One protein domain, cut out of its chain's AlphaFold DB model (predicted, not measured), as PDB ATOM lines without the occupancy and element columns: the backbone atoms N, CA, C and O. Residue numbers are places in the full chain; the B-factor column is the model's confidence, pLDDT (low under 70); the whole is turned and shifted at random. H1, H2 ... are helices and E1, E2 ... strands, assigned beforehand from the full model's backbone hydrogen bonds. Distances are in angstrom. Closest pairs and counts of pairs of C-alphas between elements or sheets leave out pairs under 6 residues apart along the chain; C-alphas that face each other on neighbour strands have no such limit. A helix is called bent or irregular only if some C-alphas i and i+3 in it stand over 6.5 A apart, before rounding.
ATOM      1  N   ALA A   2     -45.447 -55.018  51.028       27.30
ATOM      2  CA  ALA A   2     -44.665 -55.503  49.899       27.30
ATOM      3  C   ALA A   2     -43.637 -54.433  49.521       27.30
ATOM      4  O   ALA A   2     -44.003 -53.321  49.154       27.30
ATOM      5  N   THR A   3     -42.359 -54.761  49.668       33.41
ATOM      6  CA  THR A   3     -41.239 -53.982  49.148       33.41
ATOM      7  C   THR A   3     -41.376 -53.909  47.629       33.41
ATOM      8  O   THR A   3     -41.372 -54.945  46.963       33.41
ATOM      9  N   ALA A   4     -41.502 -52.700  47.080       33.88
ATOM     10  CA  ALA A   4     -41.390 -52.450  45.649       33.88
ATOM     11  C   ALA A   4     -39.937 -52.717  45.220       33.88
ATOM     12  O   ALA A   4     -39.112 -51.817  45.098       33.88
ATOM     13  N   GLN A   5     -39.589 -53.992  45.049       37.94
ATOM     14  CA  GLN A   5     -38.427 -54.360  44.259       37.94
ATOM     15  C   GLN A   5     -38.727 -53.912  42.831       37.94
ATOM     16  O   GLN A   5     -39.605 -54.472  42.172       37.94
ATOM     17  N   SER A   6     -38.023 -52.867  42.393       39.19
ATOM     18  CA  SER A   6     -37.997 -52.422  41.003       39.19
ATOM     19  C   SER A   6     -37.894 -53.647  40.094       39.19
ATOM     20  O   SER A   6     -36.916 -54.396  40.142       39.19
ATOM     21  N   ARG A   7     -38.933 -53.889  39.284       36.94
ATOM     22  CA  ARG A   7     -39.004 -55.039  38.364       36.94
ATOM     23  C   ARG A   7     -38.006 -54.931  37.205       36.94
ATOM     24  O   ARG A   7     -37.956 -55.823  36.362       36.94
ATOM     25  N   TYR A   8     -37.196 -53.875  37.168       41.94
ATOM     26  CA  TYR A   8     -36.084 -53.724  36.243       41.94
ATOM     27  C   TYR A   8     -34.786 -54.219  36.887       41.94
ATOM     28  O   TYR A   8     -33.983 -53.451  37.418       41.94
ATOM     29  N   ALA A   9     -34.566 -55.530  36.792       37.91
ATOM     30  CA  ALA A   9     -33.237 -56.100  36.939       37.91
ATOM     31  C   ALA A   9     -32.405 -55.669  35.721       37.91
ATOM     32  O   ALA A   9     -32.523 -56.247  34.640       37.91
ATOM     33  N   GLY A  10     -31.587 -54.628  35.889       39.75
ATOM     34  CA  GLY A  10     -30.495 -54.351  34.956       39.75
ATOM     35  C   GLY A  10     -29.576 -55.579  34.806       39.75
ATOM     36  O   GLY A  10     -29.660 -56.517  35.609       39.75
ATOM     37  N   PRO A  11     -28.711 -55.615  33.777       35.66
ATOM     38  CA  PRO A  11     -27.832 -56.756  33.528       35.66
ATOM     39  C   PRO A  11     -27.038 -57.121  34.792       35.66
ATOM     40  O   PRO A  11     -26.451 -56.256  35.439       35.66
ATOM     41  N   LYS A  12     -27.076 -58.412  35.157       34.78
ATOM     42  CA  LYS A  12     -26.517 -58.974  36.397       34.78
ATOM     43  C   LYS A  12     -25.027 -58.640  36.554       34.78
ATOM     44  O   LYS A  12     -24.171 -59.218  35.898       34.78
ATOM     45  N   GLY A  13     -24.766 -57.745  37.491       41.03
ATOM     46  CA  GLY A  13     -23.491 -57.217  37.973       41.03
ATOM     47  C   GLY A  13     -23.867 -56.069  38.913       41.03
ATOM     48  O   GLY A  13     -24.971 -55.550  38.754       41.03
ATOM     49  N   ALA A  14     -23.060 -55.754  39.934       48.66
ATOM     50  CA  ALA A  14     -23.372 -54.759  40.978       48.66
ATOM     51  C   ALA A  14     -24.271 -53.624  40.447       48.66
ATOM     52  O   ALA A  14     -23.916 -52.993  39.453       48.66
ATOM     53  N   SER A  15     -25.470 -53.461  41.022       67.94
ATOM     54  CA  SER A  15     -26.596 -52.707  40.443       67.94
ATOM     55  C   SER A  15     -26.376 -51.193  40.488       67.94
ATOM     56  O   SER A  15     -27.137 -50.465  41.117       67.94
ATOM     57  N   LEU A  16     -25.307 -50.727  39.852       84.31
ATOM     58  CA  LEU A  16     -24.974 -49.325  39.710       84.31
ATOM     59  C   LEU A  16     -26.037 -48.657  38.850       84.31
ATOM     60  O   LEU A  16     -26.467 -49.193  37.822       84.31
ATOM     61  N   SER A  17     -26.458 -47.474  39.279       88.50
ATOM     62  CA  SER A  17     -27.489 -46.737  38.570       88.50
ATOM     63  C   SER A  17     -26.995 -46.291  37.197       88.50
ATOM     64  O   SER A  17     -25.905 -45.726  37.072       88.50
ATOM     65  N   ARG A  18     -27.801 -46.537  36.161       90.38
ATOM     66  CA  ARG A  18     -27.473 -46.167  34.780       90.38
ATOM     67  C   ARG A  18     -28.370 -45.066  34.250       90.38
ATOM     68  O   ARG A  18     -29.517 -44.932  34.668       90.38
ATOM     69  N   ARG A  19     -27.861 -44.301  33.292       90.75
ATOM     70  CA  ARG A  19     -28.639 -43.298  32.569       90.75
ATOM     71  C   ARG A  19     -29.551 -43.978  31.555       90.75
ATOM     72  O   ARG A  19     -29.085 -44.783  30.749       90.75
ATOM     73  N   ILE A  20     -30.836 -43.663  31.590       90.06
ATOM     74  CA  ILE A  20     -31.866 -44.303  30.769       90.06
ATOM     75  C   ILE A  20     -32.799 -43.261  30.150       90.06
ATOM     76  O   ILE A  20     -32.944 -42.149  30.660       90.06
ATOM     77  N   LEU A  21     -33.442 -43.641  29.048       89.56
ATOM     78  CA  LEU A  21     -34.512 -42.869  28.426       89.56
ATOM     79  C   LEU A  21     -35.856 -43.476  28.827       89.56
ATOM     80  O   LEU A  21     -36.059 -44.685  28.701       89.56
ATOM     81  N   VAL A  22     -36.779 -42.640  29.288       89.69
ATOM     82  CA  VAL A  22     -38.132 -43.049  29.674       89.69
ATOM     83  C   VAL A  22     -39.165 -42.162  29.003       89.69
ATOM     84  O   VAL A  22     -38.921 -40.986  28.753       89.69
ATOM     85  N   ASN A  23     -40.342 -42.718  28.751       89.88
ATOM     86  CA  ASN A  23     -41.522 -41.952  28.381       89.88
ATOM     87  C   ASN A  23     -42.405 -41.765  29.612       89.88
ATOM     88  O   ASN A  23     -42.834 -42.748  30.223       89.88
ATOM     89  N   VAL A  24     -42.683 -40.505  29.940       90.12
ATOM     90  CA  VAL A  24     -43.623 -40.101  30.988       90.12
ATOM     91  C   VAL A  24     -44.987 -39.876  30.348       90.12
ATOM     92  O   VAL A  24     -45.143 -38.982  29.515       90.12
ATOM     93  N   PHE A  25     -45.971 -40.687  30.718       87.69
ATOM     94  CA  PHE A  25     -47.336 -40.594  30.209       87.69
ATOM     95  C   PHE A  25     -48.182 -39.712  31.130       87.69
ATOM     96  O   PHE A  25     -48.315 -39.984  32.319       87.69
ATOM     97  N   GLN A  26     -48.790 -38.666  30.569       81.06
ATOM     98  CA  GLN A  26     -49.750 -37.796  31.272       81.06
ATOM     99  C   GLN A  26     -51.206 -38.094  30.863       81.06
ATOM    100  O   GLN A  26     -52.139 -37.392  31.244       81.06
ATOM    101  N   GLY A  27     -51.396 -39.137  30.054       77.50
ATOM    102  CA  GLY A  27     -52.664 -39.577  29.493       77.50
ATOM    103  C   GLY A  27     -52.437 -40.524  28.307       77.50
ATOM    104  O   GLY A  27     -51.293 -40.808  27.952       77.50
ATOM    105  N   PRO A  28     -53.506 -41.000  27.645       72.19
ATOM    106  CA  PRO A  28     -53.406 -42.000  26.578       72.19
ATOM    107  C   PRO A  28     -52.743 -41.496  25.284       72.19
ATOM    108  O   PRO A  28     -52.319 -42.308  24.469       72.19
ATOM    109  N   MET A  29     -52.663 -40.176  25.084       75.31
ATOM    110  CA  MET A  29     -52.158 -39.549  23.850       75.31
ATOM    111  C   MET A  29     -50.924 -38.663  24.074       75.31
ATOM    112  O   MET A  29     -50.324 -38.210  23.104       75.31
ATOM    113  N   LEU A  30     -50.553 -38.386  25.331       82.00
ATOM    114  CA  LEU A  30     -49.468 -37.462  25.665       82.00
ATOM    115  C   LEU A  30     -48.353 -38.209  26.396       82.00
ATOM    116  O   LEU A  30     -48.517 -38.615  27.549       82.00
ATOM    117  N   SER A  31     -47.222 -38.363  25.708       86.12
ATOM    118  CA  SER A  31     -45.990 -38.921  26.260       86.12
ATOM    119  C   SER A  31     -44.829 -37.960  26.046       86.12
ATOM    120  O   SER A  31     -44.585 -37.540  24.913       86.12
ATOM    121  N   THR A  32     -44.085 -37.676  27.109       86.94
ATOM    122  CA  THR A  32     -42.878 -36.845  27.048       86.94
ATOM    123  C   THR A  32     -41.645 -37.723  27.266       86.94
ATOM    124  O   THR A  32     -41.559 -38.367  28.318       86.94
ATOM    125  N   PRO A  33     -40.694 -37.775  26.315       87.75
ATOM    126  CA  PRO A  33     -39.432 -38.475  26.515       87.75
ATOM    127  C   PRO A  33     -38.531 -37.676  27.463       87.75
ATOM    128  O   PRO A  33     -38.307 -36.482  27.262       87.75
ATOM    129  N   VAL A  34     -37.999 -38.334  28.491       89.56
ATOM    130  CA  VAL A  34     -37.111 -37.734  29.493       89.56
ATOM    131  C   VAL A  34     -35.927 -38.663  29.742       89.56
ATOM    132  O   VAL A  34     -36.090 -39.873  29.890       89.56
ATOM    133  N   VAL A  35     -34.721 -38.097  29.781       90.50
ATOM    134  CA  VAL A  35     -33.507 -38.826  30.166       90.50
ATOM    135  C   VAL A  35     -33.276 -38.635  31.658       90.50
ATOM    136  O   VAL A  35     -33.126 -37.501  32.109       90.50
ATOM    137  N   ILE A  36     -33.202 -39.737  32.395       92.25
ATOM    138  CA  ILE A  36     -33.020 -39.759  33.852       92.25
ATOM    139  C   ILE A  36     -31.995 -40.818  34.260       92.25
ATOM    140  O   ILE A  36     -31.618 -41.682  33.463       92.25
ATOM    141  N   TRP A  37     -31.568 -40.797  35.517       92.88
ATOM    142  CA  TRP A  37     -30.916 -41.939  36.141       92.88
ATOM    143  C   TRP A  37     -31.936 -43.002  36.543       92.88
ATOM    144  O   TRP A  37     -33.069 -42.712  36.917       92.88
ATOM    145  N   GLN A  38     -31.529 -44.268  36.507       91.06
ATOM    146  CA  GLN A  38     -32.398 -45.395  36.836       91.06
ATOM    147  C   GLN A  38     -32.959 -45.313  38.265       91.06
ATOM    148  O   GLN A  38     -34.076 -45.763  38.507       91.06
ATOM    149  N   HIS A  39     -32.221 -44.713  39.203       90.75
ATOM    150  CA  HIS A  39     -32.692 -44.492  40.573       90.75
ATOM    151  C   HIS A  39     -33.739 -43.361  40.682       90.75
ATOM    152  O   HIS A  39     -34.306 -43.149  41.748       90.75
ATOM    153  N   GLU A  40     -34.047 -42.638  39.609       92.94
ATOM    154  CA  GLU A  40     -35.130 -41.642  39.596       92.94
ATOM    155  C   GLU A  40     -36.481 -42.272  39.240       92.94
ATOM    156  O   GLU A  40     -37.522 -41.682  39.521       92.94
ATOM    157  N   LEU A  41     -36.483 -43.485  38.667       91.94
ATOM    158  CA  LEU A  41     -37.706 -44.180  38.250       91.94
ATOM    159  C   LEU A  41     -38.757 -44.268  39.366       91.94
ATOM    160  O   LEU A  41     -39.882 -43.841  39.115       91.94
ATOM    161  N   PRO A  42     -38.434 -44.738  40.588       91.19
ATOM    162  CA  PRO A  42     -39.452 -44.886  41.626       91.19
ATOM    163  C   PRO A  42     -40.002 -43.535  42.113       91.19
ATOM    164  O   PRO A  42     -41.141 -43.460  42.557       91.19
ATOM    165  N   ILE A  43     -39.228 -42.449  41.979       92.19
ATOM    166  CA  ILE A  43     -39.686 -41.085  42.283       92.19
ATOM    167  C   ILE A  43     -40.693 -40.615  41.230       92.19
ATOM    168  O   ILE A  43     -41.733 -40.058  41.570       92.19
ATOM    169  N   LEU A  44     -40.413 -40.862  39.950       91.38
ATOM    170  CA  LEU A  44     -41.353 -40.534  38.880       91.38
ATOM    171  C   LEU A  44     -42.634 -41.370  38.952       91.38
ATOM    172  O   LEU A  44     -43.706 -40.846  38.659       91.38
ATOM    173  N   GLU A  45     -42.539 -42.642  39.340       91.00
ATOM    174  CA  GLU A  45     -43.710 -43.496  39.571       91.00
ATOM    175  C   GLU A  45     -44.550 -43.007  40.758       91.00
ATOM    176  O   GLU A  45     -45.773 -43.025  40.662       91.00
ATOM    177  N   GLU A  46     -43.931 -42.491  41.823       90.19
ATOM    178  CA  GLU A  46     -44.654 -41.856  42.936       90.19
ATOM    179  C   GLU A  46     -45.406 -40.591  42.478       90.19
ATOM    180  O   GLU A  46     -46.555 -40.369  42.850       90.19
ATOM    181  N   ILE A  47     -44.790 -39.768  41.621       90.25
ATOM    182  CA  ILE A  47     -45.376 -38.497  41.157       90.25
ATOM    183  C   ILE A  47     -46.481 -38.711  40.119       90.25
ATOM    184  O   ILE A  47     -47.520 -38.045  40.158       90.25
ATOM    185  N   HIS A  48     -46.243 -39.588  39.145       88.62
ATOM    186  CA  HIS A  48     -47.120 -39.769  37.987       88.62
ATOM    187  C   HIS A  48     -48.038 -40.989  38.104       88.62
ATOM    188  O   HIS A  48     -48.977 -41.102  37.318       88.62
ATOM    189  N   GLY A  49     -47.807 -41.878  39.069       85.25
ATOM    190  CA  GLY A  49     -48.521 -43.138  39.248       85.25
ATOM    191  C   GLY A  49     -47.812 -44.332  38.598       85.25
ATOM    192  O   GLY A  49     -47.154 -44.216  37.558       85.25
ATOM    193  N   GLU A  50     -47.985 -45.508  39.208       83.88
ATOM    194  CA  GLU A  50     -47.396 -46.768  38.743       83.88
ATOM    195  C   GLU A  50     -47.821 -47.086  37.294       83.88
ATOM    196  O   GLU A  50     -48.996 -47.010  36.931       83.88
ATOM    197  N   GLY A  51     -46.853 -47.446  36.445       81.25
ATOM    198  CA  GLY A  51     -47.092 -47.822  35.044       81.25
ATOM    199  C   GLY A  51     -47.193 -46.658  34.048       81.25
ATOM    200  O   GLY A  51     -47.225 -46.907  32.835       81.25
ATOM    201  N   ASN A  52     -47.167 -45.407  34.523       86.69
ATOM    202  CA  ASN A  52     -47.112 -44.209  33.675       86.69
ATOM    203  C   ASN A  52     -45.690 -43.823  33.251       86.69
ATOM    204  O   ASN A  52     -45.517 -42.876  32.486       86.69
ATOM    205  N   ILE A  53     -44.678 -44.567  33.694       87.56
ATOM    206  CA  ILE A  53     -43.285 -44.405  33.279       87.56
ATOM    207  C   ILE A  53     -42.859 -45.678  32.558       87.56
ATOM    208  O   ILE A  53     -42.903 -46.766  33.130       87.56
ATOM    209  N   LYS A  54     -42.471 -45.572  31.283       87.06
ATOM    210  CA  LYS A  54     -41.999 -46.733  30.510       87.06
ATOM    211  C   LYS A  54     -40.607 -46.477  29.947       87.06
ATOM    212  O   LYS A  54     -40.451 -45.525  29.181       87.06
ATOM    213  N   PRO A  55     -39.616 -47.322  30.275       85.12
ATOM    214  CA  PRO A  55     -38.313 -47.276  29.631       85.12
ATOM    215  C   PRO A  55     -38.439 -47.456  28.120       85.12
ATOM    216  O   PRO A  55     -39.226 -48.276  27.637       85.12
ATOM    217  N   VAL A  56     -37.666 -46.666  27.386       84.25
ATOM    218  CA  VAL A  56     -37.521 -46.789  25.940       84.25
ATOM    219  C   VAL A  56     -36.341 -47.706  25.661       84.25
ATOM    220  O   VAL A  56     -35.276 -47.573  26.262       84.25
ATOM    221  N   ASP A  57     -36.547 -48.640  24.742       78.56
ATOM    222  CA  ASP A  57     -35.490 -49.525  24.275       78.56
ATOM    223  C   ASP A  57     -34.468 -48.739  23.440       78.56
ATOM    224  O   ASP A  57     -34.830 -48.045  22.486       78.56
ATOM    225  N   ILE A  58     -33.193 -48.847  23.812       77.00
ATOM    226  CA  ILE A  58     -32.084 -48.136  23.164       77.00
ATOM    227  C   ILE A  58     -31.927 -48.613  21.717       77.00
ATOM    228  O   ILE A  58     -31.654 -47.801  20.836       77.00
ATOM    229  N   GLU A  59     -32.156 -49.901  21.449       75.31
ATOM    230  CA  GLU A  59     -32.014 -50.462  20.101       75.31
ATOM    231  C   GLU A  59     -33.025 -49.847  19.130       75.31
ATOM    232  O   GLU A  59     -32.688 -49.545  17.987       75.31
ATOM    233  N   LYS A  60     -34.239 -49.570  19.614       76.56
ATOM    234  CA  LYS A  60     -35.282 -48.884  18.840       76.56
ATOM    235  C   LYS A  60     -34.981 -47.406  18.630       76.56
ATOM    236  O   LYS A  60     -35.409 -46.833  17.636       76.56
ATOM    237  N   LEU A  61     -34.268 -46.771  19.560       77.44
ATOM    238  CA  LEU A  61     -33.873 -45.369  19.422       77.44
ATOM    239  C   LEU A  61     -32.812 -45.179  18.331       77.44
ATOM    240  O   LEU A  61     -32.820 -44.168  17.631       77.44
ATOM    241  N   ASP A  62     -31.912 -46.149  18.189       78.19
ATOM    242  CA  ASP A  62     -30.862 -46.138  17.169       78.19
ATOM    243  C   ASP A  62     -31.331 -46.745  15.827       78.19
ATOM    244  O   ASP A  62     -30.565 -46.791  14.860       78.19
ATOM    245  N   GLU A  63     -32.585 -47.195  15.730       75.44
ATOM    246  CA  GLU A  63     -33.148 -47.754  14.503       75.44
ATOM    247  C   GLU A  63     -33.184 -46.697  13.383       75.44
ATOM    248  O   GLU A  63     -33.647 -45.571  13.556       75.44
ATOM    249  N   GLY A  64     -32.654 -47.047  12.207       65.00
ATOM    250  CA  GLY A  64     -32.552 -46.127  11.067       65.00
ATOM    251  C   GLY A  64     -31.380 -45.140  11.139       65.00
ATOM    252  O   GLY A  64     -31.180 -44.360  10.204       65.00
ATOM    253  N   TYR A  65     -30.561 -45.190  12.193       69.31
ATOM    254  CA  TYR A  65     -29.337 -44.405  12.261       69.31
ATOM    255  C   TYR A  65     -28.305 -44.878  11.223       69.31
ATOM    256  O   TYR A  65     -27.915 -46.045  11.170       69.31
ATOM    257  N   SER A  66     -27.788 -43.929  10.441       64.75
ATOM    258  CA  SER A  66     -26.633 -44.113   9.567       64.75
ATOM    259  C   SER A  66     -25.567 -43.091   9.934       64.75
ATOM    260  O   SER A  66     -25.805 -41.887   9.874       64.75
ATOM    261  N   ALA A  67     -24.356 -43.565  10.238       62.28
ATOM    262  CA  ALA A  67     -23.198 -42.698  10.480       62.28
ATOM    263  C   ALA A  67     -22.801 -41.865   9.243       62.28
ATOM    264  O   ALA A  67     -22.007 -40.934   9.343       62.28
ATOM    265  N   LYS A  68     -23.342 -42.207   8.064       61.78
ATOM    266  CA  LYS A  68     -23.137 -41.490   6.806       61.78
ATOM    267  C   LYS A  68     -24.407 -40.728   6.439       61.78
ATOM    268  O   LYS A  68     -25.474 -41.334   6.326       61.78
ATOM    269  N   ALA A  69     -24.276 -39.423   6.200       57.59
ATOM    270  CA  ALA A  69     -25.329 -38.633   5.573       57.59
ATOM    271  C   ALA A  69     -25.668 -39.195   4.182       57.59
ATOM    272  O   ALA A  69     -24.797 -39.726   3.487       57.59
ATOM    273  N   SER A  70     -26.926 -39.048   3.759       56.91
ATOM    274  CA  SER A  70     -27.317 -39.374   2.385       56.91
ATOM    275  C   SER A  70     -26.483 -38.536   1.400       56.91
ATOM    276  O   SER A  70     -26.446 -37.311   1.555       56.91
ATOM    277  N   PRO A  71     -25.852 -39.146   0.376       57.56
ATOM    278  CA  PRO A  71     -25.041 -38.437  -0.621       57.56
ATOM    279  C   PRO A  71     -25.774 -37.279  -1.312       57.56
ATOM    280  O   PRO A  71     -25.142 -36.330  -1.758       57.56
ATOM    281  N   VAL A  72     -27.109 -37.337  -1.359       63.47
ATOM    282  CA  VAL A  72     -27.990 -36.320  -1.960       63.47
ATOM    283  C   VAL A  72     -27.957 -34.987  -1.196       63.47
ATOM    284  O   VAL A  72     -28.195 -33.938  -1.786       63.47
ATOM    285  N   ASN A  73     -27.619 -35.009   0.097       57.03
ATOM    286  CA  ASN A  73     -27.606 -33.827   0.965       57.03
ATOM    287  C   ASN A  73     -26.204 -33.214   1.139       57.03
ATOM    288  O   ASN A  73     -26.040 -32.268   1.911       57.03
ATOM    289  N   LEU A  74     -25.189 -33.746   0.451       59.62
ATOM    290  CA  LEU A  74     -23.814 -33.263   0.542       59.62
ATOM    291  C   LEU A  74     -23.488 -32.355  -0.657       59.62
ATOM    292  O   LEU A  74     -23.391 -32.847  -1.782       59.62
ATOM    293  N   PRO A  75     -23.265 -31.041  -0.463       57.78
ATOM    294  CA  PRO A  75     -22.594 -30.241  -1.481       57.78
ATOM    295  C   PRO A  75     -21.173 -30.788  -1.704       57.78
ATOM    296  O   PRO A  75     -20.491 -31.160  -0.745       57.78
ATOM    297  N   TYR A  76     -20.748 -30.854  -2.973       51.22
ATOM    298  CA  TYR A  76     -19.474 -31.433  -3.420       51.22
ATOM    299  C   TYR A  76     -18.287 -31.084  -2.491       51.22
ATOM    300  O   TYR A  76     -18.073 -29.923  -2.144       51.22
ATOM    301  N   ASN A  77     -17.495 -32.106  -2.135       51.75
ATOM    302  CA  ASN A  77     -16.222 -32.044  -1.391       51.75
ATOM    303  C   ASN A  77     -16.243 -31.654   0.100       51.75
ATOM    304  O   ASN A  77     -15.194 -31.309   0.643       51.75
ATOM    305  N   LYS A  78     -17.369 -31.773   0.814       56.06
ATOM    306  CA  LYS A  78     -17.348 -31.696   2.287       56.06
ATOM    307  C   LYS A  78     -17.330 -33.085   2.922       56.06
ATOM    308  O   LYS A  78     -18.322 -33.806   2.881       56.06
ATOM    309  N   THR A  79     -16.214 -33.438   3.557       54.66
ATOM    310  CA  THR A  79     -16.181 -34.499   4.569       54.66
ATOM    311  C   THR A  79     -16.918 -33.957   5.793       54.66
ATOM    312  O   THR A  79     -16.417 -33.056   6.460       54.66
ATOM    313  N   GLN A  80     -18.149 -34.407   6.034       54.25
ATOM    314  CA  GLN A  80     -18.846 -34.073   7.278       54.25
ATOM    315  C   GLN A  80     -18.317 -34.953   8.410       54.25
ATOM    316  O   GLN A  80     -18.020 -36.131   8.197       54.25
ATOM    317  N   GLU A  81     -18.198 -34.361   9.599       56.31
ATOM    318  CA  GLU A  81     -17.978 -35.110  10.833       56.31
ATOM    319  C   GLU A  81     -19.069 -36.176  10.960       56.31
ATOM    320  O   GLU A  81     -20.238 -35.925  10.651       56.31
ATOM    321  N   ALA A  82     -18.676 -37.389  11.350       59.47
ATOM    322  CA  ALA A  82     -19.637 -38.452  11.581       59.47
ATOM    323  C   ALA A  82     -20.625 -37.971  12.645       59.47
ATOM    324  O   ALA A  82     -20.215 -37.562  13.732       59.47
ATOM    325  N   PHE A  83     -21.921 -38.023  12.333       63.59
ATOM    326  CA  PHE A  83     -22.933 -37.837  13.362       63.59
ATOM    327  C   PHE A  83     -22.685 -38.875  14.456       63.59
ATOM    328  O   PHE A  83     -22.188 -39.968  14.194       63.59
ATOM    329  N   SER A  84     -22.951 -38.517  15.698       70.25
ATOM    330  CA  SER A  84     -22.941 -39.444  16.821       70.25
ATOM    331  C   SER A  84     -24.298 -40.138  16.909       70.25
ATOM    332  O   SER A  84     -25.334 -39.542  16.597       70.25
ATOM    333  N   LYS A  85     -24.305 -41.405  17.342       76.69
ATOM    334  CA  LYS A  85     -25.553 -42.143  17.581       76.69
ATOM    335  C   LYS A  85     -26.436 -41.377  18.579       76.69
ATOM    336  O   LYS A  85     -25.891 -40.852  19.557       76.69
ATOM    337  N   PRO A  86     -27.767 -41.340  18.392       77.75
ATOM    338  CA  PRO A  86     -28.688 -40.712  19.339       77.75
ATOM    339  C   PRO A  86     -28.480 -41.192  20.781       77.75
ATOM    340  O   PRO A  86     -28.372 -40.369  21.691       77.75
ATOM    341  N   SER A  87     -28.317 -42.501  20.984       78.62
ATOM    342  CA  SER A  87     -28.015 -43.095  22.292       78.62
ATOM    343  C   SER A  87     -26.723 -42.565  22.926       78.62
ATOM    344  O   SER A  87     -26.678 -42.306  24.130       78.62
ATOM    345  N   THR A  88     -25.685 -42.348  22.113       78.62
ATOM    346  CA  THR A  88     -24.384 -41.821  22.551       78.62
ATOM    347  C   THR A  88     -24.473 -40.339  22.907       78.62
ATOM    348  O   THR A  88     -23.933 -39.932  23.929       78.62
ATOM    349  N   ASN A  89     -25.210 -39.540  22.128       81.12
ATOM    350  CA  ASN A  89     -25.436 -38.120  22.429       81.12
ATOM    351  C   ASN A  89     -26.205 -37.894  23.729       81.12
ATOM    352  O   ASN A  89     -25.955 -36.923  24.438       81.12
ATOM    353  N   LEU A  90     -27.142 -38.787  24.043       82.44
ATOM    354  CA  LEU A  90     -27.907 -38.741  25.286       82.44
ATOM    355  C   LEU A  90     -27.175 -39.406  26.465       82.44
ATOM    356  O   LEU A  90     -27.725 -39.465  27.567       82.44
ATOM    357  N   CYS A  91     -25.948 -39.897  26.249       85.81
ATOM    358  CA  CYS A  91     -25.143 -40.618  27.234       85.81
ATOM    359  C   CYS A  91     -25.906 -41.788  27.883       85.81
ATOM    360  O   CYS A  91     -25.782 -42.032  29.085       85.81
ATOM    361  N   LEU A  92     -26.743 -42.496  27.115       86.25
ATOM    362  CA  LEU A  92     -27.518 -43.623  27.634       86.25
ATOM    363  C   LEU A  92     -26.585 -44.778  28.021       86.25
ATOM    364  O   LEU A  92     -25.580 -45.041  27.364       86.25
ATOM    365  N   GLY A  93     -26.910 -45.464  29.114       84.88
ATOM    366  CA  GLY A  93     -26.115 -46.563  29.665       84.88
ATOM    367  C   GLY A  93     -24.915 -46.132  30.513       84.88
ATOM    368  O   GLY A  93     -24.281 -47.007  31.113       84.88
ATOM    369  N   TYR A  94     -24.633 -44.825  30.604       90.25
ATOM    370  CA  TYR A  94     -23.593 -44.277  31.479       90.25
ATOM    371  C   TYR A  94     -23.894 -44.638  32.925       90.25
ATOM    372  O   TYR A  94     -25.057 -44.695  33.324       90.25
ATOM    373  N   VAL A  95     -22.846 -44.885  33.696       91.12
ATOM    374  CA  VAL A  95     -22.922 -45.246  35.106       91.12
ATOM    375  C   VAL A  95     -22.819 -43.980  35.947       91.12
ATOM    376  O   VAL A  95     -21.961 -43.124  35.713       91.12
ATOM    377  N   PHE A  96     -23.716 -43.845  36.915       90.62
ATOM    378  CA  PHE A  96     -23.677 -42.748  37.868       90.62
ATOM    379  C   PHE A  96     -22.404 -42.838  38.725       90.62
ATOM    380  O   PHE A  96     -22.087 -43.910  39.227       90.62
ATOM    381  N   SER A  97     -21.681 -41.724  38.861       87.75
ATOM    382  CA  SER A  97     -20.354 -41.633  39.500       87.75
ATOM    383  C   SER A  97     -20.192 -40.343  40.313       87.75
ATOM    384  O   SER A  97     -19.152 -39.698  40.237       87.75
ATOM    385  N   GLY A  98     -21.260 -39.924  40.997       85.75
ATOM    386  CA  GLY A  98     -21.244 -38.759  41.882       85.75
ATOM    387  C   GLY A  98     -21.527 -39.120  43.340       85.75
ATOM    388  O   GLY A  98     -21.997 -40.218  43.646       85.75
ATOM    389  N   ASP A  99     -21.330 -38.153  44.231       88.94
ATOM    390  CA  ASP A  99     -21.690 -38.286  45.639       88.94
ATOM    391  C   ASP A  99     -23.201 -38.490  45.853       88.94
ATOM    392  O   ASP A  99     -24.054 -37.743  45.359       88.94
ATOM    393  N   ALA A 100     -23.537 -39.496  46.664       89.31
ATOM    394  CA  ALA A 100     -24.920 -39.848  46.964       89.31
ATOM    395  C   ALA A 100     -25.649 -38.774  47.790       89.31
ATOM    396  O   ALA A 100     -26.865 -38.639  47.674       89.31
ATOM    397  N   GLY A 101     -24.944 -38.015  48.634       90.50
ATOM    398  CA  GLY A 101     -25.537 -36.934  49.420       90.50
ATOM    399  C   GLY A 101     -25.943 -35.749  48.547       90.50
ATOM    400  O   GLY A 101     -27.072 -35.264  48.651       90.50
ATOM    401  N   ILE A 102     -25.051 -35.329  47.647       92.00
ATOM    402  CA  ILE A 102     -25.322 -34.276  46.659       92.00
ATOM    403  C   ILE A 102     -26.473 -34.691  45.743       92.00
ATOM    404  O   ILE A 102     -27.398 -33.908  45.525       92.00
ATOM    405  N   GLU A 103     -26.464 -35.930  45.252       93.12
ATOM    406  CA  GLU A 103     -27.529 -36.429  44.383       93.12
ATOM    407  C   GLU A 103     -28.874 -36.501  45.102       93.12
ATOM    408  O   GLU A 103     -29.888 -36.068  44.561       93.12
ATOM    409  N   TYR A 104     -28.902 -36.961  46.353       92.88
ATOM    410  CA  TYR A 104     -30.131 -36.983  47.143       92.88
ATOM    411  C   TYR A 104     -30.735 -35.579  47.288       92.88
ATOM    412  O   TYR A 104     -31.947 -35.400  47.139       92.88
ATOM    413  N   GLN A 105     -29.896 -34.570  47.540       93.81
ATOM    414  CA  GLN A 105     -30.344 -33.183  47.613       93.81
ATOM    415  C   GLN A 105     -30.840 -32.678  46.253       93.81
ATOM    416  O   GLN A 105     -31.923 -32.097  46.183       93.81
ATOM    417  N   ARG A 106     -30.122 -32.975  45.161       95.00
ATOM    418  CA  ARG A 106     -30.559 -32.652  43.793       95.00
ATOM    419  C   ARG A 106     -31.950 -33.217  43.509       95.00
ATOM    420  O   ARG A 106     -32.794 -32.515  42.957       95.00
ATOM    421  N   LEU A 107     -32.208 -34.468  43.890       94.56
ATOM    422  CA  LEU A 107     -33.508 -35.116  43.706       94.56
ATOM    423  C   LEU A 107     -34.609 -34.435  44.522       94.56
ATOM    424  O   LEU A 107     -35.715 -34.252  44.012       94.56
ATOM    425  N   ALA A 108     -34.316 -34.035  45.762       93.69
ATOM    426  CA  ALA A 108     -35.257 -33.280  46.585       93.69
ATOM    427  C   ALA A 108     -35.618 -31.926  45.948       93.69
ATOM    428  O   ALA A 108     -36.784 -31.533  45.984       93.69
ATOM    429  N   ASP A 109     -34.647 -31.252  45.331       93.88
ATOM    430  CA  ASP A 109     -34.843 -29.950  44.692       93.88
ATOM    431  C   ASP A 109     -35.602 -30.067  43.358       93.88
ATOM    432  O   ASP A 109     -36.509 -29.279  43.087       93.88
ATOM    433  N   VAL A 110     -35.272 -31.070  42.535       93.75
ATOM    434  CA  VAL A 110     -35.890 -31.291  41.214       93.75
ATOM    435  C   VAL A 110     -37.324 -31.799  41.331       93.75
ATOM    436  O   VAL A 110     -38.209 -31.316  40.624       93.75
ATOM    437  N   TYR A 111     -37.562 -32.772  42.210       93.00
ATOM    438  CA  TYR A 111     -38.860 -33.439  42.325       93.00
ATOM    439  C   TYR A 111     -39.739 -32.882  43.441       93.00
ATOM    440  O   TYR A 111     -40.917 -33.227  43.524       93.00
ATOM    441  N   GLY A 112     -39.194 -32.010  44.286       92.56
ATOM    442  CA  GLY A 112     -39.946 -31.288  45.299       92.56
ATOM    443  C   GLY A 112     -40.607 -32.186  46.348       92.56
ATOM    444  O   GLY A 112     -40.136 -33.277  46.693       92.56
ATOM    445  N   LYS A 113     -41.709 -31.674  46.904       93.75
ATOM    446  CA  LYS A 113     -42.453 -32.303  47.999       93.75
ATOM    447  C   LYS A 113     -43.568 -33.214  47.505       93.75
ATOM    448  O   LYS A 113     -44.186 -32.951  46.474       93.75
ATOM    449  N   HIS A 114     -43.843 -34.245  48.295       92.00
ATOM    450  CA  HIS A 114     -45.012 -35.089  48.116       92.00
ATOM    451  C   HIS A 114     -46.295 -34.266  48.323       92.00
ATOM    452  O   HIS A 114     -46.319 -33.292  49.079       92.00
ATOM    453  N   ARG A 115     -47.371 -34.629  47.616       87.31
ATOM    454  CA  ARG A 115     -48.615 -33.839  47.607       87.31
ATOM    455  C   ARG A 115     -49.357 -33.894  48.943       87.31
ATOM    456  O   ARG A 115     -49.978 -32.911  49.334       87.31
ATOM    457  N   GLU A 116     -49.320 -35.048  49.601       88.19
ATOM    458  CA  GLU A 116     -50.106 -35.320  50.813       88.19
ATOM    459  C   GLU A 116     -49.254 -35.298  52.083       88.19
ATOM    460  O   GLU A 116     -49.744 -34.969  53.161       88.19
ATOM    461  N   ASP A 117     -47.959 -35.583  51.945       86.12
ATOM    462  CA  ASP A 117     -47.023 -35.642  53.060       86.12
ATOM    463  C   ASP A 117     -46.064 -34.454  52.989       86.12
ATOM    464  O   ASP A 117     -45.528 -34.138  51.930       86.12
ATOM    465  N   ASN A 118     -45.768 -33.817  54.125       87.88
ATOM    466  CA  ASN A 118     -44.782 -32.729  54.188       87.88
ATOM    467  C   ASN A 118     -43.329 -33.258  54.179       87.88
ATOM    468  O   ASN A 118     -42.510 -32.865  55.010       87.88
ATOM    469  N   VAL A 119     -43.023 -34.160  53.252       91.38
ATOM    470  CA  VAL A 119     -41.694 -34.737  52.998       91.38
ATOM    471  C   VAL A 119     -41.362 -34.613  51.510       91.38
ATOM    472  O   VAL A 119     -42.253 -34.389  50.687       91.38
ATOM    473  N   SER A 120     -40.086 -34.709  51.141       92.88
ATOM    474  CA  SER A 120     -39.697 -34.742  49.726       92.88
ATOM    475  C   SER A 120     -40.107 -36.068  49.076       92.88
ATOM    476  O   SER A 120     -40.176 -37.096  49.752       92.88
ATOM    477  N   ASN A 121     -40.347 -36.072  47.760       92.12
ATOM    478  CA  ASN A 121     -40.645 -37.319  47.040       92.12
ATOM    479  C   ASN A 121     -39.485 -38.325  47.161       92.12
ATOM    480  O   ASN A 121     -39.709 -39.520  47.326       92.12
ATOM    481  N   VAL A 122     -38.239 -37.840  47.190       93.00
ATOM    482  CA  VAL A 122     -37.064 -38.688  47.439       93.00
ATOM    483  C   VAL A 122     -37.077 -39.307  48.848       93.00
ATOM    484  O   VAL A 122     -36.806 -40.498  48.975       93.00
ATOM    485  N   GLU A 123     -37.466 -38.564  49.896       93.19
ATOM    486  CA  GLU A 123     -37.580 -39.103  51.265       93.19
ATOM    487  C   GLU A 123     -38.744 -40.086  51.395       93.19
ATOM    488  O   GLU A 123     -38.636 -41.081  52.111       93.19
ATOM    489  N   LYS A 124     -39.847 -39.846  50.682       91.75
ATOM    490  CA  LYS A 124     -40.993 -40.761  50.643       91.75
ATOM    491  C   LYS A 124     -40.607 -42.126  50.067       91.75
ATOM    492  O   LYS A 124     -41.018 -43.152  50.603       91.75
ATOM    493  N   VAL A 125     -39.811 -42.117  49.000       91.19
ATOM    494  CA  VAL A 125     -39.422 -43.305  48.232       91.19
ATOM    495  C   VAL A 125     -38.253 -44.052  48.873       91.19
ATOM    496  O   VAL A 125     -38.308 -45.271  49.025       91.19
ATOM    497  N   TYR A 126     -37.193 -43.337  49.254       89.94
ATOM    498  CA  TYR A 126     -35.930 -43.929  49.715       89.94
ATOM    499  C   TYR A 126     -35.678 -43.778  51.214       89.94
ATOM    500  O   TYR A 126     -34.654 -44.240  51.719       89.94
ATOM    501  N   GLY A 127     -36.594 -43.137  51.939       91.31
ATOM    502  CA  GLY A 127     -36.369 -42.758  53.323       91.31
ATOM    503  C   GLY A 127     -35.334 -41.644  53.448       91.31
ATOM    504  O   GLY A 127     -34.802 -41.122  52.473       91.31
ATOM    505  N   ARG A 128     -35.030 -41.273  54.691       89.94
ATOM    506  CA  ARG A 128     -34.071 -40.204  54.993       89.94
ATOM    507  C   ARG A 128     -32.660 -40.553  54.538       89.94
ATOM    508  O   ARG A 128     -32.223 -41.688  54.724       89.94
ATOM    509  N   LEU A 129     -31.897 -39.549  54.102       87.56
ATOM    510  CA  LEU A 129     -30.490 -39.711  53.715       87.56
ATOM    511  C   LEU A 129     -29.642 -40.378  54.816       87.56
ATOM    512  O   LEU A 129     -28.836 -41.258  54.521       87.56
ATOM    513  N   GLN A 130     -29.876 -40.044  56.093       88.25
ATOM    514  CA  GLN A 130     -29.129 -40.623  57.222       88.25
ATOM    515  C   GLN A 130     -29.351 -42.135  57.396       88.25
ATOM    516  O   GLN A 130     -28.583 -42.780  58.103       88.25
ATOM    517  N   SER A 131     -30.382 -42.711  56.769       86.25
ATOM    518  CA  SER A 131     -30.613 -44.159  56.794       86.25
ATOM    519  C   SER A 131     -29.600 -44.948  55.955       86.25
ATOM    520  O   SER A 131     -29.513 -46.164  56.102       86.25
ATOM    521  N   GLY A 132     -28.858 -44.284  55.056       82.12
ATOM    522  CA  GLY A 132     -27.860 -44.912  54.185       82.12
ATOM    523  C   GLY A 132     -28.434 -45.791  53.064       82.12
ATOM    524  O   GLY A 132     -27.667 -46.324  52.259       82.12
ATOM    525  N   GLN A 133     -29.762 -45.933  52.967       83.69
ATOM    526  CA  GLN A 133     -30.411 -46.769  51.950       83.69
ATOM    527  C   GLN A 133     -30.156 -46.245  50.535       83.69
ATOM    528  O   GLN A 133     -29.797 -47.016  49.650       83.69
ATOM    529  N   PHE A 134     -30.266 -44.926  50.344       86.31
ATOM    530  CA  PHE A 134     -30.013 -44.292  49.052       86.31
ATOM    531  C   PHE A 134     -28.557 -44.459  48.593       86.31
ATOM    532  O   PHE A 134     -28.312 -44.908  47.478       86.31
ATOM    533  N   ALA A 135     -27.588 -44.196  49.476       85.44
ATOM    534  CA  ALA A 135     -26.169 -44.381  49.166       85.44
ATOM    535  C   ALA A 135     -25.840 -45.841  48.804       85.44
ATOM    536  O   ALA A 135     -25.091 -46.097  47.864       85.44
ATOM    537  N   SER A 136     -26.458 -46.799  49.500       82.19
ATOM    538  CA  SER A 136     -26.298 -48.229  49.203       82.19
ATOM    539  C   SER A 136     -26.895 -48.626  47.848       82.19
ATOM    540  O   SER A 136     -26.376 -49.526  47.195       82.19
ATOM    541  N   LEU A 137     -27.982 -47.971  47.427       84.19
ATOM    542  CA  LEU A 137     -28.662 -48.231  46.157       84.19
ATOM    543  C   LEU A 137     -27.899 -47.662  44.961       84.19
ATOM    544  O   LEU A 137     -27.793 -48.320  43.930       84.19
ATOM    545  N   VAL A 138     -27.389 -46.439  45.091       84.31
ATOM    546  CA  VAL A 138     -26.640 -45.772  44.022       84.31
ATOM    547  C   VAL A 138     -25.259 -46.410  43.844       84.31
ATOM    548  O   VAL A 138     -24.828 -46.631  42.710       84.31
ATOM    549  N   GLY A 139     -24.627 -46.800  44.955       80.75
ATOM    550  CA  GLY A 139     -23.332 -47.470  44.973       80.75
ATOM    551  C   GLY A 139     -22.165 -46.541  44.639       80.75
ATOM    552  O   GLY A 139     -22.345 -45.384  44.270       80.75
ATOM    553  N   VAL A 140     -20.949 -47.074  44.777       84.69
ATOM    554  CA  VAL A 140     -19.709 -46.385  44.397       84.69
ATOM    555  C   VAL A 140     -19.093 -47.160  43.233       84.69
ATOM    556  O   VAL A 140     -18.617 -48.281  43.449       84.69
ATOM    557  N   PRO A 141     -19.147 -46.639  41.997       87.00
ATOM    558  CA  PRO A 141     -18.535 -47.309  40.857       87.00
ATOM    559  C   PRO A 141     -17.006 -47.278  40.960       87.00
ATOM    560  O   PRO A 141     -16.424 -46.359  41.534       87.00
ATOM    561  N   ARG A 142     -16.341 -48.256  40.345       88.62
ATOM    562  CA  ARG A 142     -14.900 -48.213  40.049       88.62
ATOM    563  C   ARG A 142     -14.694 -47.924  38.570       88.62
ATOM    564  O   ARG A 142     -15.603 -48.150  37.778       88.62
TER     565      ARG A 142
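Overview. This is residues 2 to 142 of the 203 residues of an uncharacterized protein of Rhodoferax koreense (UniProt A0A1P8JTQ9). A small sheet, mostly the hairpin of E1 and E2 with short E3 along E1, has H1 packed on one face; H5 packs on H1 away from the sheet, H4 packs on H5, and H6 packs on the first residues of H4, 100 to 104. From the opposite end, past the small helices H2 and H3, a long looped arm reaches out, and residues 70 to 79 stick out free. The printed part has 141 residues, with six named helices and three named strands in the order E1 E2 H1 E3 H2 H3 H4 H5 H6; the sheet, E2 E1 E3, is antiparallel. The class is mixed, helices and strands, with under half of the residues in named elements. It is loose, with a radius of gyration of the C-alphas of 18.7 A, and spans 62 by 41 by 28 A.

Arrangement. After residues 2 to 18, look at E1, residues 19 to 25, and E2, residues 31 to 37: this hairpin is antiparallel at 152 degrees, with N 22 and O 34 2.9 A apart, within hydrogen-bond range. H1, residues 38 to 48, is on the sheet in two layers, helix on one face, at a height over the sheet of 8.4 A; it runs along the strands, at 11 degrees to E1 on the local plane. E3, residues 53 to 55, is antiparallel to E1 at 139 degrees, with N 23 and O 54 2.8 A apart, within hydrogen-bond range. E2, H1 and E3 form a split strand-helix-strand unit, two strands running the same way with E1 between them; its crossover is right-handed. H2, residues 58 to 61, and H3, residues 86 to 89, only just touch, with 3 pairs of C-alphas within 8 A, closest at Ile 58 and Ser 87, 6.5 A. H4, residues 100 to 111, and H5, residues 121 to 126, form a helical hairpin, closest at C-alphas 108 and 122, 5.8 A. H5 touches H1 at a steep tilt of 50 degrees, opposite ways, closest at C-alphas 43 and 121, 6.1 A. H6, residues 133 to 138, touches residues 100 to 104 of H4 alone, about perpendicular at 86 degrees, closest at C-alphas 100 and 135, 5.2 A. Every O i to N i+4 pair is within hydrogen-bond range in H4, H5 and H6, and 5 of 7 in H1; H2 and H3 are too short for such a pair.

Along the chain. Find C-alpha 19 at (-28.639, -43.298, 32.569), where E1 begins its 19.0 A; E2 measures 18.3 A. H1, 15.8 A, is only just irregular: C-alphas 39 and 42 are 6.9 A apart. H4 begins at C-alpha 100, (-24.920, -39.848, 46.964), and measures 16.0 A. H6 ends at C-alpha 138, (-26.640, -45.772, 44.022).

Size, cuts and confidence. The outline is only just elongated, and the C-alphas farthest apart, of Ala 2 and Tyr 76, are 63.7 A apart. The printed part has no cut; the link from H2 to H3, 24 residues, is long. Confidence is low, with pLDDT under 70, in residues 2 to 15 and 64 to 83.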